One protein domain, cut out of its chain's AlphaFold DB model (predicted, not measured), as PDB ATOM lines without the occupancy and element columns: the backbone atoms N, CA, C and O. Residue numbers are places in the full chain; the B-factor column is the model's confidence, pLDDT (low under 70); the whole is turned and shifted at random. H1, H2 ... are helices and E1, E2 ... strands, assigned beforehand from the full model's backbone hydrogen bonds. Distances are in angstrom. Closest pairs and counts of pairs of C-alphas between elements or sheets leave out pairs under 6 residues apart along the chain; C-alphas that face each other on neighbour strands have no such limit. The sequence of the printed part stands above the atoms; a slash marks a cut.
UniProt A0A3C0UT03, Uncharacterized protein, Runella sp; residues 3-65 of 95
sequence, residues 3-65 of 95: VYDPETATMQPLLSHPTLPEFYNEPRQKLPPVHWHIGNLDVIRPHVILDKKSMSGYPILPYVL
ATOM      1  N   VAL A   3     -32.074  -4.459   7.918       93.75
ATOM      2  CA  VAL A   3     -31.760  -3.834   6.629       93.75
ATOM      3  C   VAL A   3     -30.244  -3.757   6.504       93.75
ATOM      4  O   VAL A   3     -29.567  -3.406   7.469       93.75
ATOM      5  N   TYR A   4     -29.713  -4.125   5.341       93.50
ATOM      6  CA  TYR A   4     -28.281  -4.020   5.070       93.50
ATOM      7  C   TYR A   4     -27.933  -2.587   4.671       93.50
ATOM      8  O   TYR A   4     -28.525  -2.047   3.737       93.50
ATOM      9  N   ASP A   5     -26.976  -1.992   5.373       93.12
ATOM     10  CA  ASP A   5     -26.386  -0.708   5.018       93.12
ATOM     11  C   ASP A   5     -25.128  -0.944   4.157       93.12
ATOM     12  O   ASP A   5     -24.125  -1.451   4.672       93.12
ATOM     13  N   PRO A   6     -25.152  -0.587   2.859       91.44
ATOM     14  CA  PRO A   6     -24.024  -0.804   1.962       91.44
ATOM     15  C   PRO A   6     -22.828   0.117   2.238       91.44
ATOM     16  O   PRO A   6     -21.725  -0.221   1.817       91.44
ATOM     17  N   GLU A   7     -23.013   1.252   2.919       93.94
ATOM     18  CA  GLU A   7     -21.921   2.190   3.202       93.94
ATOM     19  C   GLU A   7     -21.030   1.677   4.333       93.94
ATOM     20  O   GLU A   7     -19.803   1.723   4.247       93.94
ATOM     21  N   THR A   8     -21.652   1.153   5.390       94.50
ATOM     22  CA  THR A   8     -20.933   0.607   6.548       94.50
ATOM     23  C   THR A   8     -20.711  -0.902   6.466       94.50
ATOM     24  O   THR A   8     -19.932  -1.444   7.250       94.50
ATOM     25  N   ALA A   9     -21.379  -1.579   5.526       95.12
ATOM     26  CA  ALA A   9     -21.483  -3.034   5.436       95.12
ATOM     27  C   ALA A   9     -22.064  -3.684   6.708       95.12
ATOM     28  O   ALA A   9     -21.699  -4.804   7.074       95.12
ATOM     29  N   THR A  10     -22.969  -2.982   7.401       95.94
ATOM     30  CA  THR A  10     -23.567  -3.434   8.668       95.94
ATOM     31  C   THR A  10     -25.071  -3.663   8.561       95.94
ATOM     32  O   THR A  10     -25.736  -3.192   7.641       95.94
ATOM     33  N   MET A  11     -25.623  -4.396   9.524       94.75
ATOM     34  CA  MET A  11     -27.064  -4.575   9.675       94.75
ATOM     35  C   MET A  11     -27.651  -3.503  10.590       94.75
ATOM     36  O   MET A  11     -27.212  -3.331  11.727       94.75
ATOM     37  N   GLN A  12     -28.704  -2.844  10.112       93.19
ATOM     38  CA  GLN A  12     -29.492  -1.876  10.866       93.19
ATOM     39  C   GLN A  12     -30.866  -2.463  11.217       93.19
ATOM     40  O   GLN A  12     -31.446  -3.200  10.408       93.19
ATOM     41  N   PRO A  13     -31.413  -2.181  12.411       90.81
ATOM     42  CA  PRO A  13     -32.767  -2.597  12.752       90.81
ATOM     43  C   PRO A  13     -33.780  -2.081  11.721       90.81
ATOM     44  O   PRO A  13     -33.745  -0.918  11.336       90.81
ATOM     45  N   LEU A  14     -34.735  -2.913  11.298       87.69
ATOM     46  CA  LEU A  14     -35.757  -2.478  10.332       87.69
ATOM     47  C   LEU A  14     -36.517  -1.221  10.796       87.69
ATOM     48  O   LEU A  14     -36.826  -0.350   9.990       87.69
ATOM     49  N   LEU A  15     -36.781  -1.110  12.101       81.88
ATOM     50  CA  LEU A  15     -37.539   0.002  12.681       81.88
ATOM     51  C   LEU A  15     -36.785   1.342  12.694       81.88
ATOM     52  O   LEU A  15     -37.414   2.365  12.945       81.88
ATOM     53  N   SER A  16     -35.472   1.364  12.436       74.19
ATOM     54  CA  SER A  16     -34.710   2.614  12.301       74.19
ATOM     55  C   SER A  16     -34.669   3.150  10.865       74.19
ATOM     56  O   SER A  16     -34.107   4.217  10.635       74.19
ATOM     57  N   HIS A  17     -35.247   2.435   9.894       70.50
ATOM     58  CA  HIS A  17     -35.339   2.895   8.509       70.50
ATOM     59  C   HIS A  17     -36.437   3.969   8.360       70.50
ATOM     60  O   HIS A  17     -37.484   3.834   8.999       70.50
ATOM     61  N   PRO A  18     -36.257   5.003   7.503       74.44
ATOM     62  CA  PRO A  18     -37.295   5.988   7.205       74.44
ATOM     63  C   PRO A  18     -38.642   5.322   6.938       74.44
ATOM     64  O   PRO A  18     -38.749   4.423   6.095       74.44
ATOM     65  N   THR A  19     -39.649   5.732   7.705       65.88
ATOM     66  CA  THR A  19     -40.936   5.054   7.761       65.88
ATOM     67  C   THR A  19     -41.860   5.520   6.631       65.88
ATOM     68  O   THR A  19     -42.211   6.693   6.544       65.88
ATOM     69  N   LEU A  20     -42.292   4.590   5.773       73.19
ATOM     70  CA  LEU A  20     -43.523   4.723   4.998       73.19
ATOM     71  C   LEU A  20     -44.715   4.712   5.978       73.19
ATOM     72  O   LEU A  20     -44.680   3.960   6.954       73.19
ATOM     73  N   PRO A  21     -45.772   5.512   5.750       74.00
ATOM     74  CA  PRO A  21     -46.880   5.646   6.700       74.00
ATOM     75  C   PRO A  21     -47.611   4.327   6.997       74.00
ATOM     76  O   PRO A  21     -48.104   4.148   8.105       74.00
ATOM     77  N   GLU A  22     -47.651   3.394   6.035       84.88
ATOM     78  CA  GLU A  22     -48.380   2.122   6.141       84.88
ATOM     79  C   GLU A  22     -47.647   0.961   5.445       84.88
ATOM     80  O   GLU A  22     -48.112   0.408   4.451       84.88
ATOM     81  N   PHE A  23     -46.488   0.543   5.961       83.62
ATOM     82  CA  PHE A  23     -45.697  -0.550   5.362       83.62
ATOM     83  C   PHE A  23     -46.471  -1.843   5.082       83.62
ATOM     84  O   PHE A  23     -46.158  -2.545   4.125       83.62
ATOM     85  N   TYR A  24     -47.464  -2.166   5.911       85.25
ATOM     86  CA  TYR A  24     -48.297  -3.361   5.755       85.25
ATOM     87  C   TYR A  24     -49.241  -3.289   4.540       85.25
ATOM     88  O   TYR A  24     -49.697  -4.332   4.079       85.25
ATOM     89  N   ASN A  25     -49.510  -2.085   4.018       91.00
ATOM     90  CA  ASN A  25     -50.345  -1.836   2.838       91.00
ATOM     91  C   ASN A  25     -49.525  -1.564   1.564       91.00
ATOM     92  O   ASN A  25     -50.089  -1.514   0.470       91.00
ATOM     93  N   GLU A  26     -48.210  -1.363   1.672       90.56
ATOM     94  CA  GLU A  26     -47.373  -1.049   0.515       90.56
ATOM     95  C   GLU A  26     -47.004  -2.319  -0.277       90.56
ATOM     96  O   GLU A  26     -46.727  -3.375   0.300       90.56
ATOM     97  N   PRO A  27     -46.950  -2.245  -1.620       92.12
ATOM     98  CA  PRO A  27     -46.498  -3.358  -2.437       92.12
ATOM     99  C   PRO A  27     -45.042  -3.699  -2.110       92.12
ATOM    100  O   PRO A  27     -44.187  -2.818  -1.996       92.12
ATOM    101  N   ARG A  28     -44.739  -5.001  -2.038       91.38
ATOM    102  CA  ARG A  28     -43.420  -5.534  -1.654       91.38
ATOM    103  C   ARG A  28     -42.254  -4.935  -2.450       91.38
ATOM    104  O   ARG A  28     -41.159  -4.828  -1.919       91.38
ATOM    105  N   GLN A  29     -42.476  -4.527  -3.699       92.12
ATOM    106  CA  GLN A  29     -41.461  -3.919  -4.569       92.12
ATOM    107  C   GLN A  29     -40.990  -2.535  -4.092       92.12
ATOM    108  O   GLN A  29     -39.902  -2.115  -4.464       92.12
ATOM    109  N   LYS A  30     -41.804  -1.819  -3.305       88.31
ATOM    110  CA  LYS A  30     -41.423  -0.539  -2.691       88.31
ATOM    111  C   LYS A  30     -40.748  -0.709  -1.332       88.31
ATOM    112  O   LYS A  30     -40.224   0.261  -0.790       88.31
ATOM    113  N   LEU A  31     -40.808  -1.909  -0.759       87.81
ATOM    114  CA  LEU A  31     -40.227  -2.194   0.542       87.81
ATOM    115  C   LEU A  31     -38.728  -2.481   0.394       87.81
ATOM    116  O   LEU A  31     -38.323  -3.095  -0.597       87.81
ATOM    117  N   PRO A  32     -37.896  -2.067   1.365       89.19
ATOM    118  CA  PRO A  32     -36.484  -2.413   1.336       89.19
ATOM    119  C   PRO A  32     -36.307  -3.936   1.458       89.19
ATOM    120  O   PRO A  32     -37.107  -4.602   2.124       89.19
ATOM    121  N   PRO A  33     -35.243  -4.510   0.871       90.94
ATOM    122  CA  PRO A  33     -34.838  -5.874   1.177       90.94
ATOM    123  C   PRO A  33     -34.580  -6.030   2.679       90.94
ATOM    124  O   PRO A  33     -33.826  -5.261   3.278       90.94
ATOM    125  N   VAL A  34     -35.199  -7.041   3.286       92.62
ATOM    126  CA  VAL A  34     -35.060  -7.344   4.712       92.62
ATOM    127  C   VAL A  34     -34.492  -8.738   4.912       92.62
ATOM    128  O   VAL A  34     -34.817  -9.670   4.183       92.62
ATOM    129  N   HIS A  35     -33.668  -8.873   5.942       94.00
ATOM    130  CA  HIS A  35     -32.989 -10.108   6.306       94.00
ATOM    131  C   HIS A  35     -33.412 -10.515   7.722       94.00
ATOM    132  O   HIS A  35     -33.715  -9.661   8.568       94.00
ATOM    133  N   TRP A  36     -33.417 -11.813   8.008       94.19
ATOM    134  CA  TRP A  36     -33.604 -12.332   9.362       94.19
ATOM    135  C   TRP A  36     -32.416 -13.189   9.772       94.19
ATOM    136  O   TRP A  36     -31.659 -13.676   8.936       94.19
ATOM    137  N   HIS A  37     -32.240 -13.324  11.080       93.38
ATOM    138  CA  HIS A  37     -31.239 -14.212  11.638       93.38
ATOM    139  C   HIS A  37     -31.824 -15.627  11.694       93.38
ATOM    140  O   HIS A  37     -32.875 -15.810  12.302       93.38
ATOM    141  N   ILE A  38     -31.167 -16.589  11.040       93.06
ATOM    142  CA  ILE A  38     -31.610 -17.993  10.960       93.06
ATOM    143  C   ILE A  38     -31.065 -18.872  12.097       93.06
ATOM    144  O   ILE A  38     -31.351 -20.056  12.120       93.06
ATOM    145  N   GLY A  39     -30.250 -18.333  13.010       90.56
ATOM    146  CA  GLY A  39     -29.751 -19.078  14.174       90.56
ATOM    147  C   GLY A  39     -28.604 -20.061  13.905       90.56
ATOM    148  O   GLY A  39     -28.151 -20.716  14.836       90.56
ATOM    149  N   ASN A  40     -28.100 -20.153  12.670       89.94
ATOM    150  CA  ASN A  40     -27.085 -21.151  12.296       89.94
ATOM    151  C   ASN A  40     -25.653 -20.819  12.756       89.94
ATOM    152  O   ASN A  40     -24.869 -21.731  13.016       89.94
ATOM    153  N   LEU A  41     -25.270 -19.539  12.803       92.69
ATOM    154  CA  LEU A  41     -23.910 -19.122  13.156       92.69
ATOM    155  C   LEU A  41     -23.905 -17.716  13.757       92.69
ATOM    156  O   LEU A  41     -24.200 -16.747  13.063       92.69
ATOM    157  N   ASP A  42     -23.435 -17.615  14.999       94.00
ATOM    158  CA  ASP A  42     -23.120 -16.351  15.662       94.00
ATOM    159  C   ASP A  42     -21.629 -16.299  16.013       94.00
ATOM    160  O   ASP A  42     -21.114 -17.129  16.767       94.00
ATOM    161  N   VAL A  43     -20.922 -15.291  15.497       96.19
ATOM    162  CA  VAL A  43     -19.523 -15.019  15.858       96.19
ATOM    163  C   VAL A  43     -19.478 -13.770  16.725       96.19
ATOM    164  O   VAL A  43     -19.584 -12.646  16.238       96.19
ATOM    165  N   ILE A  44     -19.303 -13.966  18.031       96.44
ATOM    166  CA  ILE A  44     -19.392 -12.896  19.026       96.44
ATOM    167  C   ILE A  44     -18.153 -12.840  19.920       96.44
ATOM    168  O   ILE A  44     -17.591 -13.852  20.334       96.44
ATOM    169  N   ARG A  45     -17.715 -11.620  20.247       96.75
ATOM    170  CA  ARG A  45     -16.641 -11.412  21.225       96.75
ATOM    171  C   ARG A  45     -17.201 -11.621  22.640       96.75
ATOM    172  O   ARG A  45     -18.192 -10.966  22.962       96.75
ATOM    173  N   PRO A  46     -16.549 -12.401  23.525       97.94
ATOM    174  CA  PRO A  46     -17.088 -12.710  24.855       97.94
ATOM    175  C   PRO A  46     -17.494 -11.488  25.691       97.94
ATOM    176  O   PRO A  46     -18.540 -11.507  26.331       97.94
ATOM    177  N   HIS A  47     -16.728 -10.392  25.627       98.12
ATOM    178  CA  HIS A  47     -17.024  -9.157  26.368       98.12
ATOM    179  C   HIS A  47     -18.387  -8.532  26.000       98.12
ATOM    180  O   HIS A  47     -18.973  -7.795  26.790       98.12
ATOM    181  N   VAL A  48     -18.914  -8.803  24.799       98.00
ATOM    182  CA  VAL A  48     -20.231  -8.304  24.373       98.00
ATOM    183  C   VAL A  48     -21.337  -8.939  25.221       98.00
ATOM    184  O   VAL A  48     -22.246  -8.244  25.669       98.00
ATOM    185  N   ILE A  49     -21.205 -10.227  25.532       98.06
ATOM    186  CA  ILE A  49     -22.150 -10.945  26.389       98.06
ATOM    187  C   ILE A  49     -21.844 -10.658  27.861       98.06
ATOM    188  O   ILE A  49     -22.725 -10.257  28.621       98.06
ATOM    189  N   LEU A  50     -20.591 -10.863  28.273       98.38
ATOM    190  CA  LEU A  50     -20.210 -10.867  29.684       98.38
ATOM    191  C   LEU A  50     -20.258  -9.471  30.306       98.38
ATOM    192  O   LEU A  50     -20.796  -9.329  31.407       98.38
ATOM    193  N   ASP A  51     -19.796  -8.453  29.580       98.38
ATOM    194  CA  ASP A  51     -19.645  -7.100  30.118       98.38
ATOM    195  C   ASP A  51     -20.775  -6.195  29.630       98.38
ATOM    196  O   ASP A  51     -21.446  -5.545  30.430       98.38
ATOM    197  N   LYS A  52     -21.039  -6.193  28.315       97.88
ATOM    198  CA  LYS A  52     -22.074  -5.332  27.715       97.88
ATOM    199  C   LYS A  52     -23.496  -5.881  27.863       97.88
ATOM    200  O   LYS A  52     -24.435  -5.175  27.508       97.88
ATOM    201  N   LYS A  53     -23.662  -7.115  28.359       97.69
ATOM    202  CA  LYS A  53     -24.964  -7.790  28.524       97.69
ATOM    203  C   LYS A  53     -25.811  -7.771  27.244       97.69
ATOM    204  O   LYS A  53     -27.025  -7.601  27.291       97.69
ATOM    205  N   SER A  54     -25.158  -7.934  26.093       96.06
ATOM    206  CA  SER A  54     -25.786  -7.941  24.774       96.06
ATOM    207  C   SER A  54     -25.522  -9.265  24.063       96.06
ATOM    208  O   SER A  54     -24.405  -9.770  24.079       96.06
ATOM    209  N   MET A  55     -26.548  -9.808  23.408       92.06
ATOM    210  CA  MET A  55     -26.437 -11.046  22.627       92.06
ATOM    211  C   MET A  55     -25.916 -10.829  21.204       92.06
ATOM    212  O   MET A  55     -25.495 -11.784  20.569       92.06
ATOM    213  N   SER A  56     -25.936  -9.593  20.700       91.56
ATOM    214  CA  SER A  56     -25.582  -9.292  19.301       91.56
ATOM    215  C   SER A  56     -24.499  -8.222  19.182       91.56
ATOM    216  O   SER A  56     -23.711  -8.235  18.242       91.56
ATOM    217  N   GLY A  57     -24.414  -7.304  20.153       93.81
ATOM    218  CA  GLY A  57     -23.495  -6.171  20.094       93.81
ATOM    219  C   GLY A  57     -23.797  -5.196  18.955       93.81
ATOM    220  O   GLY A  57     -24.890  -5.177  18.395       93.81
ATOM    221  N   TYR A  58     -22.816  -4.342  18.661       92.75
ATOM    222  CA  TYR A  58     -22.836  -3.397  17.545       92.75
ATOM    223  C   TYR A  58     -21.393  -2.985  17.186       92.75
ATOM    224  O   TYR A  58     -20.583  -2.828  18.113       92.75
ATOM    225  N   PRO A  59     -21.062  -2.763  15.898       93.94
ATOM    226  CA  PRO A  59     -21.889  -3.031  14.713       93.94
ATOM    227  C   PRO A  59     -22.054  -4.532  14.423       93.94
ATOM    228  O   PRO A  59     -21.215  -5.335  14.825       93.94
ATOM    229  N   ILE A  60     -23.134  -4.901  13.726       95.50
ATOM    230  CA  ILE A  60     -23.420  -6.284  13.306       95.50
ATOM    231  C   ILE A  60     -23.057  -6.432  11.829       95.50
ATOM    232  O   ILE A  60     -23.582  -5.698  10.995       95.50
ATOM    233  N   LEU A  61     -22.188  -7.388  11.509       95.75
ATOM    234  CA  LEU A  61     -21.836  -7.746  10.134       95.75
ATOM    235  C   LEU A  61     -22.630  -8.992   9.716       95.75
ATOM    236  O   LEU A  61     -22.660  -9.955  10.487       95.75
ATOM    237  N   PRO A  62     -23.271  -9.008   8.536       94.94
ATOM    238  CA  PRO A  62     -24.003 -10.181   8.083       94.94
ATOM    239  C   PRO A  62     -23.095 -11.205   7.397       94.94
ATOM    240  O   PRO A  62     -22.150 -10.857   6.690       94.94
ATOM    241  N   TYR A  63     -23.472 -12.475   7.506       94.19
ATOM    242  CA  TYR A  63     -23.083 -13.523   6.569       94.19
ATOM    243  C   TYR A  63     -24.357 -14.021   5.881       94.19
ATOM    244  O   TYR A  63     -25.130 -14.782   6.460       94.19
ATOM    245  N   VAL A  64     -24.640 -13.489   4.688       92.88
ATOM    246  CA  VAL A  64     -25.895 -13.765   3.973       92.88
ATOM    247  C   VAL A  64     -25.785 -15.101   3.251       92.88
ATOM    248  O   VAL A  64     -24.902 -15.291   2.416       92.88
ATOM    249  N   LEU A  65     -26.706 -16.007   3.562       91.12
ATOM    250  CA  LEU A  65     -26.814 -17.314   2.929       91.12
ATOM    251  C   LEU A  65     -27.987 -17.348   1.940       91.12
ATOM    252  O   LEU A  65     -28.989 -16.659   2.158       91.12
TER     253      LEU A  65
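Overview. This is residues 3 to 65 of the 95 residues of an uncharacterized protein of Runella sp (UniProt A0A3C0UT03). There is little regular structure: a small hairpin of E1 and E2 sits near the middle of a long, winding chain, with the short helix H1 towards one end and the loop of residues 24 to 29, which sticks out, at the other. After H1, residues 51 to 65 fold back towards the hairpin. The printed part has 63 residues with E1, E2 and H1 in that order, the two strands antiparallel; the class is mixed, with 12 residues in named elements. It is loose, with a radius of gyration of the C-alphas of 14.3 A, and elongated, spanning 41 by 24 by 23 A.

Along the chain. E1, residues 3 to 5, begins at C-alpha 3 (-31.760, -3.834, 6.629) and is 6.4 A long. E2, residues 10 to 13, is 10.1 A long. H1, residues 46 to 50, is 6.0 A long and ends at C-alpha 50 (-20.210, -10.867, 29.684).

Arrangement. E1 and E2 form an antiparallel hairpin, their directions 141 degrees apart, with N 3 and O 12 within hydrogen-bond range at 2.9 A. E1 and H1 are apart. In H1 the O i to N i+4 pair is within hydrogen-bond range.

Size, cuts and confidence. The C-alphas of Pro 27 and Asp 51, the two farthest apart, are 42.4 A apart. The printed part has no cut. The link from E2 to H1 is long, 32 residues. Residue 19 has a pLDDT under 70.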